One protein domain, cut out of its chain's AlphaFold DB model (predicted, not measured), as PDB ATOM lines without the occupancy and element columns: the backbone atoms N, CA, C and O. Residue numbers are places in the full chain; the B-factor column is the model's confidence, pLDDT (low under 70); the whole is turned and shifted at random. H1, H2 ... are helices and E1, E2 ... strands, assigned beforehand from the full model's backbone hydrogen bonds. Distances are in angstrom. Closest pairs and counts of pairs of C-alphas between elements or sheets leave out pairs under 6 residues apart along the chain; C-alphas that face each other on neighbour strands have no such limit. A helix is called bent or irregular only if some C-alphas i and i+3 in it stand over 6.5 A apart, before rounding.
ATOM      1  N   VAL A 115     145.601 207.031 142.948       84.06
ATOM      2  CA  VAL A 115     144.464 206.597 142.132       84.06
ATOM      3  C   VAL A 115     143.901 207.786 141.368       84.06
ATOM      4  O   VAL A 115     143.784 208.886 141.910       84.06
ATOM      5  N   ASP A 116     143.540 207.541 140.115       88.81
ATOM      6  CA  ASP A 116     142.788 208.465 139.269       88.81
ATOM      7  C   ASP A 116     141.820 207.662 138.379       88.81
ATOM      8  O   ASP A 116     141.768 206.429 138.462       88.81
ATOM      9  N   PHE A 117     141.002 208.334 137.572       93.00
ATOM     10  CA  PHE A 117     139.978 207.691 136.750       93.00
ATOM     11  C   PHE A 117     139.958 208.214 135.312       93.00
ATOM     12  O   PHE A 117     140.376 209.335 135.027       93.00
ATOM     13  N   ALA A 118     139.459 207.393 134.388       93.88
ATOM     14  CA  ALA A 118     139.304 207.754 132.985       93.88
ATOM     15  C   ALA A 118     137.932 207.322 132.439       93.88
ATOM     16  O   ALA A 118     137.548 206.163 132.635       93.88
ATOM     17  N   PRO A 119     137.217 208.202 131.706       95.50
ATOM     18  CA  PRO A 119     136.106 207.785 130.860       95.50
ATOM     19  C   PRO A 119     136.639 206.958 129.684       95.50
ATOM     20  O   PRO A 119     137.691 207.259 129.108       95.50
ATOM     21  N   CYS A 120     135.939 205.881 129.342       94.25
ATOM     22  CA  CYS A 120     136.495 204.826 128.499       94.25
ATOM     23  C   CYS A 120     135.443 203.997 127.748       94.25
ATOM     24  O   CYS A 120     135.721 202.863 127.382       94.25
ATOM     25  N   GLU A 121     134.288 204.581 127.427       89.62
ATOM     26  CA  GLU A 121     133.143 203.917 126.768       89.62
ATOM     27  C   GLU A 121     133.504 203.134 125.486       89.62
ATOM     28  O   GLU A 121     132.833 202.182 125.099       89.62
ATOM     29  N   ARG A 122     134.595 203.521 124.810       87.25
ATOM     30  CA  ARG A 122     135.097 202.876 123.581       87.25
ATOM     31  C   ARG A 122     136.252 201.901 123.809       87.25
ATOM     32  O   ARG A 122     136.833 201.412 122.840       87.25
ATOM     33  N   ALA A 123     136.639 201.657 125.055       91.06
ATOM     34  CA  ALA A 123     137.694 200.716 125.383       91.06
ATOM     35  C   ALA A 123     137.272 199.292 125.014       91.06
ATOM     36  O   ALA A 123     136.111 198.912 125.168       91.06
ATOM     37  N   SER A 124     138.223 198.489 124.538       89.94
ATOM     38  CA  SER A 124     137.936 197.128 124.109       89.94
ATOM     39  C   SER A 124     138.929 196.129 124.689       89.94
ATOM     40  O   SER A 124     140.094 196.426 124.952       89.94
ATOM     41  N   VAL A 125     138.462 194.901 124.899       91.56
ATOM     42  CA  VAL A 125     139.325 193.805 125.339       91.56
ATOM     43  C   VAL A 125     140.179 193.327 124.164       91.56
ATOM     44  O   VAL A 125     139.647 192.972 123.097       91.56
ATOM     45  N   LYS A 126     141.501 193.246 124.375       91.12
ATOM     46  CA  LYS A 126     142.444 192.706 123.386       91.12
ATOM     47  C   LYS A 126     142.031 191.277 123.006       91.12
ATOM     48  O   LYS A 126     141.700 190.490 123.896       91.12
ATOM     49  N   PRO A 127     142.128 190.881 121.723       88.69
ATOM     50  CA  PRO A 127     141.681 189.565 121.264       88.69
ATOM     51  C   PRO A 127     142.207 188.376 122.085       88.69
ATOM     52  O   PRO A 127     141.449 187.452 122.360       88.69
ATOM     53  N   GLY A 128     143.465 188.423 122.546       87.56
ATOM     54  CA  GLY A 128     144.089 187.348 123.332       87.56
ATOM     55  C   GLY A 128     143.515 187.128 124.738       87.56
ATOM     56  O   GLY A 128     143.768 186.080 125.329       87.56
ATOM     57  N   PHE A 129     142.733 188.074 125.272       87.62
ATOM     58  CA  PHE A 129     142.120 187.970 126.602       87.62
ATOM     59  C   PHE A 129     140.602 187.750 126.564       87.62
ATOM     60  O   PHE A 129     139.973 187.649 127.614       87.62
ATOM     61  N   ARG A 130     139.991 187.637 125.378       85.62
ATOM     62  CA  ARG A 130     138.547 187.394 125.248       85.62
ATOM     63  C   ARG A 130     138.209 185.974 125.707       85.62
ATOM     64  O   ARG A 130     138.686 184.998 125.130       85.62
ATOM     65  N   ARG A 131     137.403 185.861 126.767       77.88
ATOM     66  CA  ARG A 131     136.959 184.579 127.352       77.88
ATOM     67  C   ARG A 131     135.479 184.280 127.163       77.88
ATOM     68  O   ARG A 131     135.050 183.158 127.408       77.88
ATOM     69  N   THR A 132     134.719 185.258 126.697       67.31
ATOM     70  CA  THR A 132     133.288 185.140 126.438       67.31
ATOM     71  C   THR A 132     133.018 185.335 124.948       67.31
ATOM     72  O   THR A 132     133.806 185.957 124.234       67.31
ATOM     73  N   SER A 133     131.891 184.810 124.466       66.81
ATOM     74  CA  SER A 133     131.392 185.062 123.105       66.81
ATOM     75  C   SER A 133     130.859 186.489 122.916       66.81
ATOM     76  O   SER A 133     130.435 186.848 121.821       66.81
ATOM     77  N   ILE A 134     130.884 187.310 123.972       67.12
ATOM     78  CA  ILE A 134     130.421 188.694 123.957       67.12
ATOM     79  C   ILE A 134     131.455 189.524 123.200       67.12
ATOM     80  O   ILE A 134     132.561 189.774 123.680       67.12
ATOM     81  N   LEU A 135     131.090 189.936 121.988       59.72
ATOM     82  CA  LEU A 135     132.007 190.584 121.049       59.72
ATOM     83  C   LEU A 135     132.404 192.011 121.469       59.72
ATOM     84  O   LEU A 135     133.408 192.519 120.970       59.72
ATOM     85  N   GLN A 136     131.658 192.638 122.389       68.25
ATOM     86  CA  GLN A 136     131.863 194.022 122.836       68.25
ATOM     87  C   GLN A 136     131.654 194.185 124.353       68.25
ATOM     88  O   GLN A 136     130.816 194.961 124.801       68.25
ATOM     89  N   SER A 137     132.415 193.464 125.186       75.88
ATOM     90  CA  SER A 137     132.474 193.804 126.617       75.88
ATOM     91  C   SER A 137     133.074 195.202 126.775       75.88
ATOM     92  O   SER A 137     134.196 195.433 126.315       75.88
ATOM     93  N   GLN A 138     132.339 196.113 127.403       85.50
ATOM     94  CA  GLN A 138     132.666 197.533 127.501       85.50
ATOM     95  C   GLN A 138     132.311 198.027 128.895       85.50
ATOM     96  O   GLN A 138     131.412 197.491 129.541       85.50
ATOM     97  N   VAL A 139     133.031 199.045 129.336       93.25
ATOM     98  CA  VAL A 139     132.797 199.767 130.583       93.25
ATOM     99  C   VAL A 139     132.917 201.254 130.275       93.25
ATOM    100  O   VAL A 139     133.597 201.638 129.326       93.25
ATOM    101  N   ASP A 140     132.241 202.082 131.054       95.00
ATOM    102  CA  ASP A 140     132.164 203.523 130.823       95.00
ATOM    103  C   ASP A 140     133.271 204.263 131.572       95.00
ATOM    104  O   ASP A 140     133.823 205.233 131.052       95.00
ATOM    105  N   TYR A 141     133.692 203.743 132.731       96.69
ATOM    106  CA  TYR A 141     134.817 204.287 133.495       96.69
ATOM    107  C   TYR A 141     135.756 203.201 134.010       96.69
ATOM    108  O   TYR A 141     135.349 202.084 134.340       96.69
ATOM    109  N   MET A 142     137.025 203.571 134.147       95.19
ATOM    110  CA  MET A 142     138.039 202.789 134.845       95.19
ATOM    111  C   MET A 142     138.728 203.665 135.875       95.19
ATOM    112  O   MET A 142     139.064 204.813 135.591       95.19
ATOM    113  N   PHE A 143     138.986 203.097 137.044       94.00
ATOM    114  CA  PHE A 143     139.902 203.670 138.015       94.00
ATOM    115  C   PHE A 143     141.219 202.933 137.876       94.00
ATOM    116  O   PHE A 143     141.241 201.705 137.724       94.00
ATOM    117  N   TYR A 144     142.312 203.674 137.935       90.31
ATOM    118  CA  TYR A 144     143.645 203.145 137.729       90.31
ATOM    119  C   TYR A 144     144.596 203.615 138.814       90.31
ATOM    120  O   TYR A 144     144.446 204.693 139.389       90.31
ATOM    121  N   ILE A 145     145.589 202.776 139.076       86.62
ATOM    122  CA  ILE A 145     146.629 203.045 140.057       86.62
ATOM    123  C   ILE A 145     147.757 203.807 139.361       86.62
ATOM    124  O   ILE A 145     148.240 203.400 138.302       86.62
ATOM    125  N   ILE A 146     148.180 204.914 139.964       84.00
ATOM    126  CA  ILE A 146     149.359 205.688 139.589       84.00
ATOM    127  C   ILE A 146     150.523 205.179 140.450       84.00
ATOM    128  O   ILE A 146     150.514 205.405 141.662       84.00
ATOM    129  N   PRO A 147     151.523 204.492 139.868       74.38
ATOM    130  CA  PRO A 147     152.691 204.049 140.623       74.38
ATOM    131  C   PRO A 147     153.430 205.245 141.243       74.38
ATOM    132  O   PRO A 147     153.743 206.216 140.552       74.38
ATOM    133  N   GLY A 148     153.703 205.180 142.550       68.31
ATOM    134  CA  GLY A 148     154.380 206.250 143.286       68.31
ATOM    135  C   GLY A 148     155.823 206.473 142.822       68.31
ATOM    136  O   GLY A 148     156.526 205.535 142.447       68.31
ATOM    137  N   THR A 149     156.290 207.724 142.868       58.84
ATOM    138  CA  THR A 149     157.599 208.120 142.319       58.84
ATOM    139  C   THR A 149     158.795 207.775 143.206       58.84
ATOM    140  O   THR A 149     159.895 207.648 142.676       58.84
ATOM    141  N   GLU A 150     158.624 207.606 144.523       54.97
ATOM    142  CA  GLU A 150     159.756 207.508 145.468       54.97
ATOM    143  C   GLU A 150     159.835 206.176 146.240       54.97
ATOM    144  O   GLU A 150     160.930 205.630 146.353       54.97
ATOM    145  N   SER A 151     158.723 205.599 146.717       53.41
ATOM    146  CA  SER A 151     158.739 204.338 147.490       53.41
ATOM    147  C   SER A 151     158.662 203.065 146.636       53.41
ATOM    148  O   SER A 151     159.088 202.006 147.087       53.41
ATOM    149  N   ASN A 152     158.161 203.166 145.398       56.88
ATOM    150  CA  ASN A 152     157.769 202.014 144.570       56.88
ATOM    151  C   ASN A 152     158.500 201.988 143.211       56.88
ATOM    152  O   ASN A 152     157.966 201.488 142.219       56.88
ATOM    153  N   LYS A 153     159.726 202.537 143.135       61.66
ATOM    154  CA  LYS A 153     160.508 202.609 141.879       61.66
ATOM    155  C   LYS A 153     160.644 201.243 141.197       61.66
ATOM    156  O   LYS A 153     160.446 201.152 139.990       61.66
ATOM    157  N   SER A 154     160.879 200.185 141.974       69.62
ATOM    158  CA  SER A 154     160.977 198.811 141.469       69.62
ATOM    159  C   SER A 154     159.664 198.286 140.879       69.62
ATOM    160  O   SER A 154     159.681 197.629 139.845       69.62
ATOM    161  N   GLU A 155     158.514 198.589 141.485       69.56
ATOM    162  CA  GLU A 155     157.202 198.167 140.971       69.56
ATOM    163  C   GLU A 155     156.859 198.901 139.674       69.56
ATOM    164  O   GLU A 155     156.419 198.288 138.701       69.56
ATOM    165  N   ASN A 156     157.120 200.210 139.629       75.25
ATOM    166  CA  ASN A 156     156.913 201.007 138.427       75.25
ATOM    167  C   ASN A 156     157.786 200.500 137.266       75.25
ATOM    168  O   ASN A 156     157.302 200.341 136.148       75.25
ATOM    169  N   GLU A 157     159.051 200.161 137.527       81.56
ATOM    170  CA  GLU A 157     159.939 199.557 136.526       81.56
ATOM    171  C   GLU A 157     159.413 198.218 135.993       81.56
ATOM    172  O   GLU A 157     159.491 197.969 134.786       81.56
ATOM    173  N   VAL A 158     158.825 197.375 136.849       82.19
ATOM    174  CA  VAL A 158     158.187 196.118 136.422       82.19
ATOM    175  C   VAL A 158     157.015 196.398 135.478       82.19
ATOM    176  O   VAL A 158     156.934 195.785 134.409       82.19
ATOM    177  N   PHE A 159     156.142 197.353 135.815       82.75
ATOM    178  CA  PHE A 159     155.019 197.740 134.957       82.75
ATOM    179  C   PHE A 159     155.485 198.302 133.611       82.75
ATOM    180  O   PHE A 159     154.981 197.888 132.565       82.75
ATOM    181  N   LEU A 160     156.476 199.194 133.610       85.75
ATOM    182  CA  LEU A 160     157.024 199.784 132.387       85.75
ATOM    183  C   LEU A 160     157.703 198.730 131.504       85.75
ATOM    184  O   LEU A 160     157.427 198.669 130.309       85.75
ATOM    185  N   THR A 161     158.502 197.835 132.090       87.69
ATOM    186  CA  THR A 161     159.147 196.730 131.362       87.69
ATOM    187  C   THR A 161     158.110 195.797 130.739       87.69
ATOM    188  O   THR A 161     158.231 195.388 129.581       87.69
ATOM    189  N   TYR A 162     157.054 195.469 131.489       87.62
ATOM    190  CA  TYR A 162     155.958 194.650 130.984       87.62
ATOM    191  C   TYR A 162     155.217 195.348 129.834       87.62
ATOM    192  O   TYR A 162     154.990 194.738 128.786       87.62
ATOM    193  N   ARG A 163     154.881 196.634 129.994       89.81
ATOM    194  CA  ARG A 163     154.275 197.459 128.941       89.81
ATOM    195  C   ARG A 163     155.134 197.463 127.684       89.81
ATOM    196  O   ARG A 163     154.594 197.257 126.606       89.81
ATOM    197  N   ASP A 164     156.438 197.674 127.803       91.00
ATOM    198  CA  ASP A 164     157.330 197.780 126.644       91.00
ATOM    199  C   ASP A 164     157.403 196.463 125.866       91.00
ATOM    200  O   ASP A 164     157.483 196.461 124.638       91.00
ATOM    201  N   LYS A 165     157.284 195.331 126.567       90.44
ATOM    202  CA  LYS A 165     157.253 194.003 125.951       90.44
ATOM    203  C   LYS A 165     155.904 193.648 125.313       90.44
ATOM    204  O   LYS A 165     155.884 193.010 124.263       90.44
ATOM    205  N   TYR A 166     154.784 194.010 125.942       88.00
ATOM    206  CA  TYR A 166     153.439 193.534 125.561       88.00
ATOM    207  C   TYR A 166     152.479 194.642 125.086       88.00
ATOM    208  O   TYR A 166     151.291 194.401 124.856       88.00
ATOM    209  N   GLY A 167     152.972 195.871 124.955       89.88
ATOM    210  CA  GLY A 167     152.256 197.067 124.510       89.88
ATOM    211  C   GLY A 167     151.343 197.720 125.555       89.88
ATOM    212  O   GLY A 167     150.972 198.880 125.393       89.88
ATOM    213  N   SER A 168     150.938 197.009 126.611       92.81
ATOM    214  CA  SER A 168     150.172 197.585 127.724       92.81
ATOM    215  C   SER A 168     150.177 196.653 128.937       92.81
ATOM    216  O   SER A 168     150.186 195.433 128.766       92.81
ATOM    217  N   VAL A 169     150.135 197.232 130.140       92.12
ATOM    218  CA  VAL A 169     150.006 196.506 131.416       92.12
ATOM    219  C   VAL A 169     148.622 195.902 131.630       92.12
ATOM    220  O   VAL A 169     148.452 195.072 132.514       92.12
ATOM    221  N   ASN A 170     147.645 196.262 130.795       94.00
ATOM    222  CA  ASN A 170     146.258 195.827 130.907       94.00
ATOM    223  C   ASN A 170     145.809 194.933 129.739       94.00
ATOM    224  O   ASN A 170     146.374 194.921 128.638       94.00
ATOM    225  N   PHE A 171     144.707 194.226 129.975       93.62
ATOM    226  CA  PHE A 171     143.999 193.356 129.037       93.62
ATOM    227  C   PHE A 171     143.223 194.123 127.953       93.62
ATOM    228  O   PHE A 171     142.749 193.525 126.986       93.62
ATOM    229  N   THR A 172     143.115 195.445 128.094       93.25
ATOM    230  CA  THR A 172     142.477 196.365 127.146       93.25
ATOM    231  C   THR A 172     143.488 197.011 126.199       93.25
ATOM    232  O   THR A 172     144.658 197.205 126.544       93.25
ATOM    233  N   ASP A 173     143.041 197.344 124.989       89.00
ATOM    234  CA  ASP A 173     143.799 198.119 123.999       89.00
ATOM    235  C   ASP A 173     143.663 199.643 124.176       89.00
ATOM    236  O   ASP A 173     144.225 200.423 123.401       89.00
ATOM    237  N   PHE A 174     142.969 200.077 125.229       92.44
ATOM    238  CA  PHE A 174     142.781 201.481 125.555       92.44
ATOM    239  C   PHE A 174     144.106 202.162 125.936       92.44
ATOM    240  O   PHE A 174     144.593 202.074 127.065       92.44
ATOM    241  N   LYS A 175     144.695 202.862 124.959       91.69
ATOM    242  CA  LYS A 175     146.034 203.471 125.035       91.69
ATOM    243  C   LYS A 175     146.279 204.367 126.253       91.69
ATOM    244  O   LYS A 175     147.376 204.250 126.808       91.69
ATOM    245  N   PRO A 176     145.331 205.222 126.699       91.38
ATOM    246  CA  PRO A 176     145.555 206.061 127.876       91.38
ATOM    247  C   PRO A 176     145.939 205.249 129.117       91.38
ATOM    248  O   PRO A 176     146.776 205.687 129.896       91.38
ATOM    249  N   MET A 177     145.412 204.027 129.250       90.50
ATOM    250  CA  MET A 177     145.665 203.128 130.381       90.50
ATOM    251  C   MET A 177     146.803 202.137 130.120       90.50
ATOM    252  O   MET A 177     146.961 201.163 130.843       90.50
ATOM    253  N   SER A 178     147.626 202.334 129.089       91.19
ATOM    254  CA  SER A 178     148.665 201.356 128.729       91.19
ATOM    255  C   SER A 178     149.731 201.141 129.810       91.19
ATOM    256  O   SER A 178     150.346 200.078 129.838       91.19
ATOM    257  N   GLN A 179     149.935 202.111 130.703       89.31
ATOM    258  CA  GLN A 179     150.952 202.070 131.762       89.31
ATOM    259  C   GLN A 179     150.386 202.089 133.186       89.31
ATOM    260  O   GLN A 179     151.155 202.035 134.138       89.31
ATOM    261  N   TYR A 180     149.064 202.170 133.335       89.75
ATOM    262  CA  TYR A 180     148.409 202.323 134.631       89.75
ATOM    263  C   TYR A 180     147.519 201.112 134.905       89.75
ATOM    264  O   TYR A 180     146.538 200.931 134.180       89.75
ATOM    265  N   PRO A 181     147.838 200.261 135.894       90.94
ATOM    266  CA  PRO A 181     147.018 199.099 136.221       90.94
ATOM    267  C   PRO A 181     145.584 199.502 136.578       90.94
ATOM    268  O   PRO A 181     145.375 200.410 137.386       90.94
ATOM    269  N   ILE A 182     144.599 198.829 135.986       93.62
ATOM    270  CA  ILE A 182     143.179 199.061 136.282       93.62
ATOM    271  C   ILE A 182     142.839 198.420 137.633       93.62
ATOM    272  O   ILE A 182     143.122 197.247 137.850       93.62
ATOM    273  N   GLY A 183     142.207 199.179 138.528       90.94
ATOM    274  CA  GLY A 183     141.794 198.716 139.857       90.94
ATOM    275  C   GLY A 183     140.286 198.505 140.006       90.94
ATOM    276  O   GLY A 183     139.870 197.574 140.686       90.94
ATOM    277  N   LEU A 184     139.466 199.338 139.357       94.00
ATOM    278  CA  LEU A 184     138.000 199.281 139.424       94.00
ATOM    279  C   LEU A 184     137.399 199.642 138.062       94.00
ATOM    280  O   LEU A 184     137.980 200.419 137.304       94.00
ATOM    281  N   SER A 185     136.254 199.053 137.720       96.12
ATOM    282  CA  SER A 185     135.548 199.318 136.456       96.12
ATOM    283  C   SER A 185     134.076 199.643 136.692       96.12
ATOM    284  O   SER A 185     133.444 199.041 137.554       96.12
ATOM    285  N   ILE A 186     133.525 200.577 135.921       96.69
ATOM    286  CA  ILE A 186     132.139 201.035 136.059       96.69
ATOM    287  C   ILE A 186     131.410 200.877 134.729       96.69
ATOM    288  O   ILE A 186     131.923 201.319 133.705       96.69
ATOM    289  N   LYS A 187     130.205 200.305 134.748       94.69
ATOM    290  CA  LYS A 187     129.279 200.279 133.607       94.69
ATOM    291  C   LYS A 187     128.007 201.035 133.991       94.69
ATOM    292  O   LYS A 187     127.368 200.682 134.976       94.69
ATOM    293  N   SER A 188     127.633 202.052 133.229       92.50
ATOM    294  CA  SER A 188     126.319 202.679 133.316       92.50
ATOM    295  C   SER A 188     125.339 202.021 132.341       92.50
ATOM    296  O   SER A 188     125.696 201.620 131.227       92.50
ATOM    297  N   SER A 189     124.101 201.870 132.796       85.75
ATOM    298  CA  SER A 189     122.980 201.353 132.019       85.75
ATOM    299  C   SER A 189     122.469 202.405 131.040       85.75
ATOM    300  O   SER A 189     122.447 203.599 131.347       85.75
ATOM    301  N   GLU A 190     122.014 201.949 129.878       79.38
ATOM    302  CA  GLU A 190     121.119 202.742 129.038       79.38
ATOM    303  C   GLU A 190     119.752 202.815 129.736       79.38
ATOM    304  O   GLU A 190     119.221 201.782 130.143       79.38
ATOM    305  N   LEU A 191     119.207 204.020 129.920       64.50
ATOM    306  CA  LEU A 191     117.917 204.214 130.603       64.50
ATOM    307  C   LEU A 191     116.723 203.994 129.660       64.50
ATOM    308  O   LEU A 191     115.705 203.455 130.083       64.50
ATOM    309  N   ASP A 192     116.890 204.331 128.374       59.31
ATOM    310  CA  ASP A 192     115.783 204.417 127.407       59.31
ATOM    311  C   ASP A 192     116.057 203.644 126.096       59.31
ATOM    312  O   ASP A 192     115.300 203.752 125.128       59.31
ATOM    313  N   GLY A 193     117.154 202.881 126.030       54.72
ATOM    314  CA  GLY A 193     117.632 202.215 124.816       54.72
ATOM    315  C   GLY A 193     118.071 200.776 125.067       54.72
ATOM    316  O   GLY A 193     118.743 200.484 126.052       54.72
ATOM    317  N   GLU A 194     117.682 199.881 124.156       55.94
ATOM    318  CA  GLU A 194     118.014 198.454 124.143       55.94
ATOM    319  C   GLU A 194     119.529 198.235 123.954       55.94
ATOM    320  O   GLU A 194     119.963 197.856 122.866       55.94
ATOM    321  N   ASP A 195     120.370 198.443 124.976       66.88
ATOM    322  CA  ASP A 195     121.613 197.664 125.018       66.88
ATOM    323  C   ASP A 195     121.156 196.194 125.050       66.88
ATOM    324  O   ASP A 195     120.526 195.773 126.030       66.88
ATOM    325  N   PRO A 196     121.376 195.400 123.980       67.19
ATOM    326  CA  PRO A 196     120.882 194.026 123.938       67.19
ATOM    327  C   PRO A 196     121.542 193.168 125.023       67.19
ATOM    328  O   PRO A 196     121.113 192.041 125.285       67.19
ATOM    329  N   VAL A 197     122.616 193.676 125.631       76.50
ATOM    330  CA  VAL A 197     123.374 193.017 126.670       76.50
ATOM    331  C   VAL A 197     123.248 193.816 127.963       76.50
ATOM    332  O   VAL A 197     123.587 194.989 128.061       76.50
ATOM    333  N   ARG A 198     122.797 193.132 129.013       82.94
ATOM    334  CA  ARG A 198     122.667 193.726 130.344       82.94
ATOM    335  C   ARG A 198     124.002 194.299 130.854       82.94
ATOM    336  O   ARG A 198     125.056 193.696 130.608       82.94
ATOM    337  N   PRO A 199     123.986 195.384 131.646       86.62
ATOM    338  CA  PRO A 199     125.196 195.984 132.209       86.62
ATOM    339  C   PRO A 199     126.017 194.991 133.050       86.62
ATOM    340  O   PRO A 199     127.248 194.999 132.972       86.62
ATOM    341  N   GLU A 200     125.365 194.067 133.772       86.56
ATOM    342  CA  GLU A 200     126.058 193.007 134.517       86.56
ATOM    343  C   GLU A 200     126.879 192.107 133.594       86.56
ATOM    344  O   GLU A 200     127.996 191.714 133.929       86.56
ATOM    345  N   ILE A 201     126.341 191.790 132.416       84.69
ATOM    346  CA  ILE A 201     126.982 190.903 131.447       84.69
ATOM    347  C   ILE A 201     128.195 191.599 130.819       84.69
ATOM    348  O   ILE A 201     129.255 190.980 130.691       84.69
ATOM    349  N   HIS A 202     128.078 192.889 130.483       88.31
ATOM    350  CA  HIS A 202     129.217 193.689 130.027       88.31
ATOM    351  C   HIS A 202     130.344 193.709 131.061       88.31
ATOM    352  O   HIS A 202     131.491 193.392 130.726       88.31
ATOM    353  N   LEU A 203     130.015 194.039 132.314       89.44
ATOM    354  CA  LEU A 203     130.988 194.141 133.395       89.44
ATOM    355  C   LEU A 203     131.616 192.781 133.731       89.44
ATOM    356  O   LEU A 203     132.832 192.693 133.891       89.44
ATOM    357  N   ALA A 204     130.829 191.703 133.768       87.25
ATOM    358  CA  ALA A 204     131.329 190.354 134.025       87.25
ATOM    359  C   ALA A 204     132.271 189.866 132.914       87.25
ATOM    360  O   ALA A 204     133.327 189.299 133.199       87.25
ATOM    361  N   ALA A 205     131.934 190.112 131.644       87.38
ATOM    362  CA  ALA A 205     132.804 189.774 130.521       87.38
ATOM    363  C   ALA A 205     134.117 190.570 130.556       87.38
ATOM    364  O   ALA A 205     135.192 190.003 130.342       87.38
ATOM    365  N   TRP A 206     134.033 191.861 130.888       92.75
ATOM    366  CA  TRP A 206     135.186 192.739 131.072       92.75
ATOM    367  C   TRP A 206     136.105 192.243 132.197       92.75
ATOM    368  O   TRP A 206     137.299 192.021 131.987       92.75
ATOM    369  N   GLN A 207     135.543 191.981 133.379       92.38
ATOM    370  CA  GLN A 207     136.296 191.475 134.525       92.38
ATOM    371  C   GLN A 207     136.802 190.045 134.311       92.38
ATOM    372  O   GLN A 207     137.842 189.691 134.853       92.38
ATOM    373  N   SER A 208     136.144 189.229 133.484       90.19
ATOM    374  CA  SER A 208     136.661 187.908 133.116       90.19
ATOM    375  C   SER A 208     137.966 187.995 132.326       90.19
ATOM    376  O   SER A 208     138.911 187.252 132.605       90.19
ATOM    377  N   ALA A 209     138.058 188.943 131.390       91.81
ATOM    378  CA  ALA A 209     139.306 189.224 130.689       91.81
ATOM    379  C   ALA A 209     140.388 189.757 131.643       91.81
ATOM    380  O   ALA A 209     141.546 189.345 131.545       91.81
ATOM    381  N   HIS A 210     139.999 190.610 132.597       93.81
ATOM    382  CA  HIS A 210     140.900 191.138 133.619       93.81
ATOM    383  C   HIS A 210     141.479 190.026 134.501       93.81
ATOM    384  O   HIS A 210     142.695 189.861 134.579       93.81
ATOM    385  N   TRP A 211     140.614 189.203 135.092       91.88
ATOM    386  CA  TRP A 211     141.010 188.048 135.888       91.88
ATOM    387  C   TRP A 211     141.926 187.101 135.124       91.88
ATOM    388  O   TRP A 211     142.917 186.630 135.672       91.88
ATOM    389  N   TYR A 212     141.622 186.839 133.851       91.56
ATOM    390  CA  TYR A 212     142.452 185.959 133.043       91.56
ATOM    391  C   TYR A 212     143.863 186.524 132.831       91.56
ATOM    392  O   TYR A 212     144.838 185.786 132.958       91.56
ATOM    393  N   GLN A 213     143.993 187.824 132.556       92.44
ATOM    394  CA  GLN A 213     145.307 188.456 132.477       92.44
ATOM    395  C   GLN A 213     146.051 188.358 133.813       92.44
ATOM    396  O   GLN A 213     147.212 187.955 133.828       92.44
ATOM    397  N   LEU A 214     145.392 188.681 134.928       91.44
ATOM    398  CA  LEU A 214     146.007 188.604 136.252       91.44
ATOM    399  C   LEU A 214     146.439 187.173 136.593       91.44
ATOM    400  O   LEU A 214     147.532 186.984 137.111       91.44
ATOM    401  N   ALA A 215     145.650 186.160 136.233       90.31
ATOM    402  CA  ALA A 215     146.013 184.757 136.420       90.31
ATOM    403  C   ALA A 215     147.256 184.355 135.606       90.31
ATOM    404  O   ALA A 215     148.089 183.599 136.095       90.31
ATOM    405  N   LEU A 216     147.423 184.880 134.386       89.44
ATOM    406  CA  LEU A 216     148.641 184.658 133.593       89.44
ATOM    407  C   LEU A 216     149.882 185.315 134.211       89.44
ATOM    408  O   LEU A 216     150.990 184.831 133.995       89.44
ATOM    409  N   LEU A 217     149.704 186.421 134.937       88.62
ATOM    410  CA  LEU A 217     150.791 187.169 135.571       88.62
ATOM    411  C   LEU A 217     151.175 186.605 136.938       88.62
ATOM    412  O   LEU A 217     152.356 186.433 137.216       88.62
ATOM    413  N   ALA A 218     150.180 186.334 137.778       87.62
ATOM    414  CA  ALA A 218     150.357 185.923 139.166       87.62
ATOM    415  C   ALA A 218     150.451 184.397 139.336       87.62
ATOM    416  O   ALA A 218     150.867 183.919 140.387       87.62
ATOM    417  N   GLY A 219     150.048 183.609 138.333       89.19
ATOM    418  CA  GLY A 219     149.999 182.155 138.458       89.19
ATOM    419  C   GLY A 219     149.089 181.731 139.611       89.19
ATOM    420  O   GLY A 219     147.922 182.114 139.660       89.19
ATOM    421  N   GLU A 220     149.621 180.953 140.551       84.69
ATOM    422  CA  GLU A 220     148.866 180.471 141.715       84.69
ATOM    423  C   GLU A 220     148.555 181.565 142.745       84.69
ATOM    424  O   GLU A 220     147.550 181.469 143.459       84.69
ATOM    425  N   ASP A 221     149.340 182.646 142.768       87.38
ATOM    426  CA  ASP A 221     149.157 183.751 143.713       87.38
ATOM    427  C   ASP A 221     147.882 184.550 143.429       87.38
ATOM    428  O   ASP A 221     147.411 185.289 144.291       87.38
ATOM    429  N   ILE A 222     147.242 184.347 142.270       88.19
ATOM    430  CA  ILE A 222     145.944 184.950 141.947       88.19
ATOM    431  C   ILE A 222     144.865 184.628 142.990       88.19
ATOM    432  O   ILE A 222     143.938 185.409 143.179       88.19
ATOM    433  N   ARG A 223     145.001 183.502 143.703       81.12
ATOM    434  CA  ARG A 223     144.087 183.085 144.777       81.12
ATOM    435  C   ARG A 223     144.153 184.005 146.001       81.12
ATOM    436  O   ARG A 223     143.233 183.986 146.811       81.12
ATOM    437  N   SER A 224     145.234 184.773 146.148       82.81
ATOM    438  CA  SER A 224     145.382 185.773 147.212       82.81
ATOM    439  C   SER A 224     144.594 187.053 146.930       82.81
ATOM    440  O   SER A 224     144.268 187.791 147.862       82.81
ATOM    441  N   LEU A 225     144.245 187.307 145.662       83.50
ATOM    442  CA  LEU A 225     143.411 188.439 145.288       83.50
ATOM    443  C   LEU A 225     141.957 188.121 145.650       83.50
ATOM    444  O   LEU A 225     141.332 187.257 145.042       83.50
ATOM    445  N   GLY A 226     141.425 188.820 146.657       85.88
ATOM    446  CA  GLY A 226     140.086 188.553 147.189       85.88
ATOM    447  C   GLY A 226     138.983 188.713 146.140       85.88
ATOM    448  O   GLY A 226     138.217 187.781 145.903       85.88
ATOM    449  N   PHE A 227     138.913 189.881 145.498       88.19
ATOM    450  CA  PHE A 227     137.943 190.175 144.443       88.19
ATOM    451  C   PHE A 227     138.428 191.305 143.520       88.19
ATOM    452  O   PHE A 227     139.312 192.079 143.887       88.19
ATOM    453  N   LEU A 228     137.814 191.423 142.338       88.06
ATOM    454  CA  LEU A 228     137.886 192.611 141.490       88.06
ATOM    455  C   LEU A 228     136.611 193.445 141.675       88.06
ATOM    456  O   LEU A 228     135.512 192.918 141.456       88.06
ATOM    457  N   PRO A 229     136.729 194.724 142.069       93.38
ATOM    458  CA  PRO A 229     135.577 195.592 142.247       93.38
ATOM    459  C   PRO A 229     135.041 196.099 140.908       93.38
ATOM    460  O   PRO A 229     135.786 196.401 139.967       93.38
ATOM    461  N   GLY A 230     133.728 196.243 140.850       94.06
ATOM    462  CA  GLY A 230     133.030 196.945 139.794       94.06
ATOM    463  C   GLY A 230     131.802 197.676 140.319       94.06
ATOM    464  O   GLY A 230     131.329 197.407 141.422       94.06
ATOM    465  N   ILE A 231     131.308 198.630 139.537       94.75
ATOM    466  CA  ILE A 231     130.101 199.397 139.853       94.75
ATOM    467  C   ILE A 231     129.183 199.372 138.636       94.75
ATOM    468  O   ILE A 231     129.635 199.556 137.505       94.75
ATOM    469  N   ILE A 232     127.897 199.152 138.871       91.50
ATOM    470  CA  ILE A 232     126.850 199.337 137.872       91.50
ATOM    471  C   ILE A 232     126.026 200.552 138.272       91.50
ATOM    472  O   ILE A 232     125.626 200.652 139.429       91.50
ATOM    473  N   ILE A 233     125.800 201.470 137.336       92.50
ATOM    474  CA  ILE A 233     125.035 202.694 137.589       92.50
ATOM    475  C   ILE A 233     123.792 202.719 136.707       92.50
ATOM    476  O   ILE A 233     123.893 202.570 135.495       92.50
ATOM    477  N   GLU A 234     122.632 202.959 137.300       88.19
ATOM    478  CA  GLU A 234     121.343 203.038 136.621       88.19
ATOM    479  C   GLU A 234     120.593 204.278 137.116       88.19
ATOM    480  O   GLU A 234     119.910 204.262 138.136       88.19
ATOM    481  N   GLY A 235     120.786 205.401 136.423       87.06
ATOM    482  CA  GLY A 235     120.239 206.694 136.830       87.06
ATOM    483  C   GLY A 235     120.758 207.112 138.207       87.06
ATOM    484  O   GLY A 235     121.922 207.475 138.373       87.06
ATOM    485  N   HIS A 236     119.887 207.059 139.212       86.50
ATOM    486  CA  HIS A 236     120.251 207.373 140.594       86.50
ATOM    487  C   HIS A 236     120.842 206.182 141.358       86.50
ATOM    488  O   HIS A 236     121.441 206.388 142.414       86.50
ATOM    489  N   ASP A 237     120.709 204.962 140.837       84.38
ATOM    490  CA  ASP A 237     121.073 203.741 141.546       84.38
ATOM    491  C   ASP A 237     122.509 203.319 141.245       84.38
ATOM    492  O   ASP A 237     122.928 203.238 140.092       84.38
ATOM    493  N   TRP A 238     123.270 203.017 142.299       88.88
ATOM    494  CA  TRP A 238     124.662 202.574 142.215       88.88
ATOM    495  C   TRP A 238     124.795 201.218 142.904       88.88
ATOM    496  O   TRP A 238     124.592 201.092 144.109       88.88
ATOM    497  N   LYS A 239     125.147 200.190 142.135       86.12
ATOM    498  CA  LYS A 239     125.254 198.798 142.587       86.12
ATOM    499  C   LYS A 239     126.720 198.385 142.605       86.12
ATOM    500  O   LYS A 239     127.398 198.437 141.578       86.12
ATOM    501  N   PHE A 240     127.219 197.954 143.761       88.81
ATOM    502  CA  PHE A 240     128.556 197.374 143.865       88.81
ATOM    503  C   PHE A 240     128.550 195.919 143.383       88.81
ATOM    504  O   PHE A 240     127.673 195.131 143.734       88.81
ATOM    505  N   VAL A 241     129.559 195.560 142.596       85.12
ATOM    506  CA  VAL A 241     129.770 194.212 142.075       85.12
ATOM    507  C   VAL A 241     131.162 193.748 142.475       85.12
ATOM    508  O   VAL A 241     132.154 194.429 142.221       85.12
ATOM    509  N   ALA A 242     131.248 192.553 143.048       86.56
ATOM    510  CA  ALA A 242     132.515 191.885 143.301       86.56
ATOM    511  C   ALA A 242     132.578 190.595 142.485       86.56
ATOM    512  O   ALA A 242     131.696 189.738 142.577       86.56
ATOM    513  N   THR A 243     133.638 190.429 141.698       84.44
ATOM    514  CA  THR A 243     133.942 189.139 141.069       84.44
ATOM    515  C   THR A 243     135.159 188.510 141.714       84.44
ATOM    516  O   THR A 243     136.076 189.206 142.124       84.44
ATOM    517  N   THR A 244     135.181 187.185 141.793       86.31
ATOM    518  CA  THR A 244     136.272 186.386 142.368       86.31
ATOM    519  C   THR A 244     136.794 185.387 141.339       86.31
ATOM    520  O   THR A 244     136.109 185.085 140.355       86.31
ATOM    521  N   TRP A 245     137.993 184.848 141.559       80.31
ATOM    522  CA  TRP A 245     138.574 183.798 140.720       80.31
ATOM    523  C   TRP A 245     138.560 182.447 141.432       80.31
ATOM    524  O   TRP A 245     139.246 182.249 142.433       80.31
ATOM    525  N   LYS A 246     137.785 181.494 140.906       78.56
ATOM    526  CA  LYS A 246     137.666 180.134 141.453       78.56
ATOM    527  C   LYS A 246     137.795 179.110 140.335       78.56
ATOM    528  O   LYS A 246     137.132 179.215 139.307       78.56
ATOM    529  N   ASN A 247     138.639 178.095 140.536       77.56
ATOM    530  CA  ASN A 247     138.812 176.965 139.612       77.56
ATOM    531  C   ASN A 247     139.058 177.382 138.145       77.56
ATOM    532  O   ASN A 247     138.501 176.794 137.217       77.56
ATOM    533  N   GLY A 248     139.865 178.427 137.934       72.19
ATOM    534  CA  GLY A 248     140.194 178.927 136.595       72.19
ATOM    535  C   GLY A 248     139.076 179.723 135.912       72.19
ATOM    536  O   GLY A 248     139.110 179.881 134.691       72.19
ATOM    537  N   ARG A 249     138.066 180.182 136.662       71.25
ATOM    538  CA  ARG A 249     136.935 180.961 136.143       71.25
ATOM    539  C   ARG A 249     136.598 182.136 137.049       71.25
ATOM    540  O   ARG A 249     136.831 182.107 138.256       71.25
ATOM    541  N   THR A 250     135.982 183.144 136.447       70.00
ATOM    542  CA  THR A 250     135.398 184.287 137.148       70.00
ATOM    543  C   THR A 250     134.014 183.925 137.677       70.00
ATOM    544  O   THR A 250     133.188 183.409 136.927       70.00
ATOM    545  N   VAL A 251     133.760 184.208 138.954       74.50
ATOM    546  CA  VAL A 251     132.462 184.028 139.620       74.50
ATOM    547  C   VAL A 251     132.029 185.369 140.204       74.50
ATOM    548  O   VAL A 251     132.795 185.979 140.948       74.50
ATOM    549  N   GLY A 252     130.833 185.842 139.854       56.69
ATOM    550  CA  GLY A 252     130.271 187.086 140.385       56.69
ATOM    551  C   GLY A 252     129.452 186.862 141.650       56.69
ATOM    552  O   GLY A 252     128.736 185.870 141.747       56.69
ATOM    553  N   ALA A 253     129.543 187.798 142.591       54.28
ATOM    554  CA  ALA A 253     128.551 188.006 143.635       54.28
ATOM    555  C   ALA A 253     127.871 189.351 143.348       54.28
ATOM    556  O   ALA A 253     128.464 190.414 143.542       54.28
ATOM    557  N   THR A 254     126.656 189.311 142.804       42.19
ATOM    558  CA  THR A 254     125.783 190.485 142.736       42.19
ATOM    559  C   THR A 254     125.010 190.558 144.042       42.19
ATOM    560  O   THR A 254     124.296 189.619 144.390       42.19
ATOM    561  N   GLY A 255     125.158 191.653 144.782       33.47
ATOM    562  CA  GLY A 255     124.265 191.937 145.896       33.47
ATOM    563  C   GLY A 255     122.855 192.205 145.369       33.47
ATOM    564  O   GLY A 255     122.637 193.251 144.766       33.47
ATOM    565  N   ILE A 256     121.963 191.237 145.620       29.89
ATOM    566  CA  ILE A 256     120.500 191.268 145.850       29.89
ATOM    567  C   ILE A 256     119.796 190.117 145.086       29.89
ATOM    568  O   ILE A 256     119.757 190.114 143.857       29.89
ATOM    569  N   THR A 257     119.261 189.180 145.901       31.11
ATOM    570  CA  THR A 257     118.245 188.107 145.681       31.11
ATOM    571  C   THR A 257     118.610 187.028 144.646       31.11
ATOM    572  O   THR A 257     118.639 187.313 143.459       31.11
ATOM    573  N   ASP A 258     118.994 185.785 144.981       24.78
ATOM    574  CA  ASP A 258     118.146 184.774 145.653       24.78
ATOM    575  C   ASP A 258     118.914 183.549 146.237       24.78
ATOM    576  O   ASP A 258     118.305 182.526 146.529       24.78
ATOM    577  N   GLU A 259     120.238 183.592 146.444       27.80
ATOM    578  CA  GLU A 259     120.985 182.406 146.951       27.80
ATOM    579  C   GLU A 259     121.796 182.635 148.242       27.80
ATOM    580  O   GLU A 259     122.646 181.824 148.601       27.80
ATOM    581  N   MET A 260     121.541 183.714 148.987       29.55
ATOM    582  CA  MET A 260     122.228 183.986 150.264       29.55
ATOM    583  C   MET A 260     121.315 183.874 151.494       29.55
ATOM    584  O   MET A 260     121.478 184.626 152.449       29.55
ATOM    585  N   GLU A 261     120.384 182.913 151.512       28.55
ATOM    586  CA  GLU A 261     119.581 182.633 152.717       28.55
ATOM    587  C   GLU A 261     120.256 181.660 153.711       28.55
ATOM    588  O   GLU A 261     119.708 181.411 154.778       28.55
ATOM    589  N   GLU A 262     121.468 181.151 153.444       33.69
ATOM    590  CA  GLU A 262     122.103 180.168 154.349       33.69
ATOM    591  C   GLU A 262     123.436 180.565 154.994       33.69
ATOM    592  O   GLU A 262     123.966 179.786 155.785       33.69
ATOM    593  N   ASP A 263     123.982 181.764 154.764       35.69
ATOM    594  CA  ASP A 263     125.222 182.142 155.459       35.69
ATOM    595  C   ASP A 263     125.251 183.618 155.868       35.69
ATOM    596  O   ASP A 263     125.857 184.479 155.226       35.69
ATOM    597  N   SER A 264     124.621 183.906 157.011       31.17
ATOM    598  CA  SER A 264     124.668 185.194 157.723       31.17
ATOM    599  C   SER A 264     126.098 185.660 158.052       31.17
ATOM    600  O   SER A 264     126.325 186.826 158.381       31.17
ATOM    601  N   ASN A 265     127.098 184.786 157.895       32.78
ATOM    602  CA  ASN A 265     128.515 185.096 158.044       32.78
ATOM    603  C   ASN A 265     129.135 185.725 156.774       32.78
ATOM    604  O   ASN A 265     130.184 186.364 156.852       32.78
ATOM    605  N   ALA A 266     128.515 185.575 155.595       32.53
ATOM    606  CA  ALA A 266     129.025 186.104 154.326       32.53
ATOM    607  C   ALA A 266     128.740 187.609 154.146       32.53
ATOM    608  O   ALA A 266     129.615 188.344 153.679       32.53
ATOM    609  N   GLN A 267     127.574 188.081 154.597       29.97
ATOM    610  CA  GLN A 267     127.182 189.499 154.578       29.97
ATOM    611  C   GLN A 267     128.131 190.352 155.444       29.97
ATOM    612  O   GLN A 267     128.667 191.366 154.991       29.97
TER     613      GLN A 267
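What this domain is: This is residues 115 to 267 of the 283 residues of an uncharacterized protein of Fusarium longipes (UniProt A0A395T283). A strongly twisted sheet of six strands, E1 to E6, curls round one long kinked helix, H2, while helix H1 sits off the sheet and residues 257 to 266 stick out as a loose tail. The printed part has 153 residues with named elements E1 E2 H1 E3 H2 E4 E5 E6 H3; the sheet's order is E1 E2 E3 E4 E5 E6, mixed. The class is mixed, and the whole is compact, with a radius of gyration of the C-alphas of 16.2 A and spans of 45 by 38 by 30 A.

How they stand to each other: Start at edge strand E1, residues 115 to 119, a hairpin with E2, residues 141 to 145; N 118 and O 142 are 2.9 A apart. H1, residues 153 to 166, is not on the sheet. E3, residues 182 to 188, is antiparallel to E2, with N 186 and O 141 2.8 A apart. H2, residues 199 to 224, is on the sheet, in two layers, a helix on one face; its closest C-alphas to E6, residues 249 to 254, are Ser 208 and Thr 250, 5.6 A. E4, residues 228 to 234, is parallel to E3, with N 231 and O 185 2.9 A apart; E3, H2, E4 are a strand-helix-strand unit, parallel neighbours with a helix between, its crossover right-handed. E4, E5, residues 237 to 246, and E6 form a meander, each strand the antiparallel neighbour of the one before, with N 230 and O 241 2.8 A and N 251 and O 244 2.9 A apart. H3, residues 264 to 267, is not on the sheet. Each O i to N i+4 pair is within hydrogen-bond range in H1, 17 of 22 in H2; H3 is too short for one.

Where its parts are: Find C-alpha 115 at (144.464, 206.597, 142.132), where E1 begins. From first to last C-alpha, H1 measures 20.0 A, E4 20.2 A and E5 28.9 A. H2 starts at (125.196, 195.984, 132.209) and runs 27.1 A; it is irregular, C-alphas 217 and 220 being 9.3 A apart, with a kink of 122 degrees near residue 218. H3 ends at C-alpha 267, (127.182, 189.499, 154.578).

The domain as a whole: The C-alphas farthest apart, Asp 164 and Glu 261, are 48.3 A apart. The printed part has no cut; the links E1 to E2 and H1 to E3 are long. Look for pLDDT under 70 at residues 132 to 136, 148 to 155, 191 to 196 and 252 to 267 of this model.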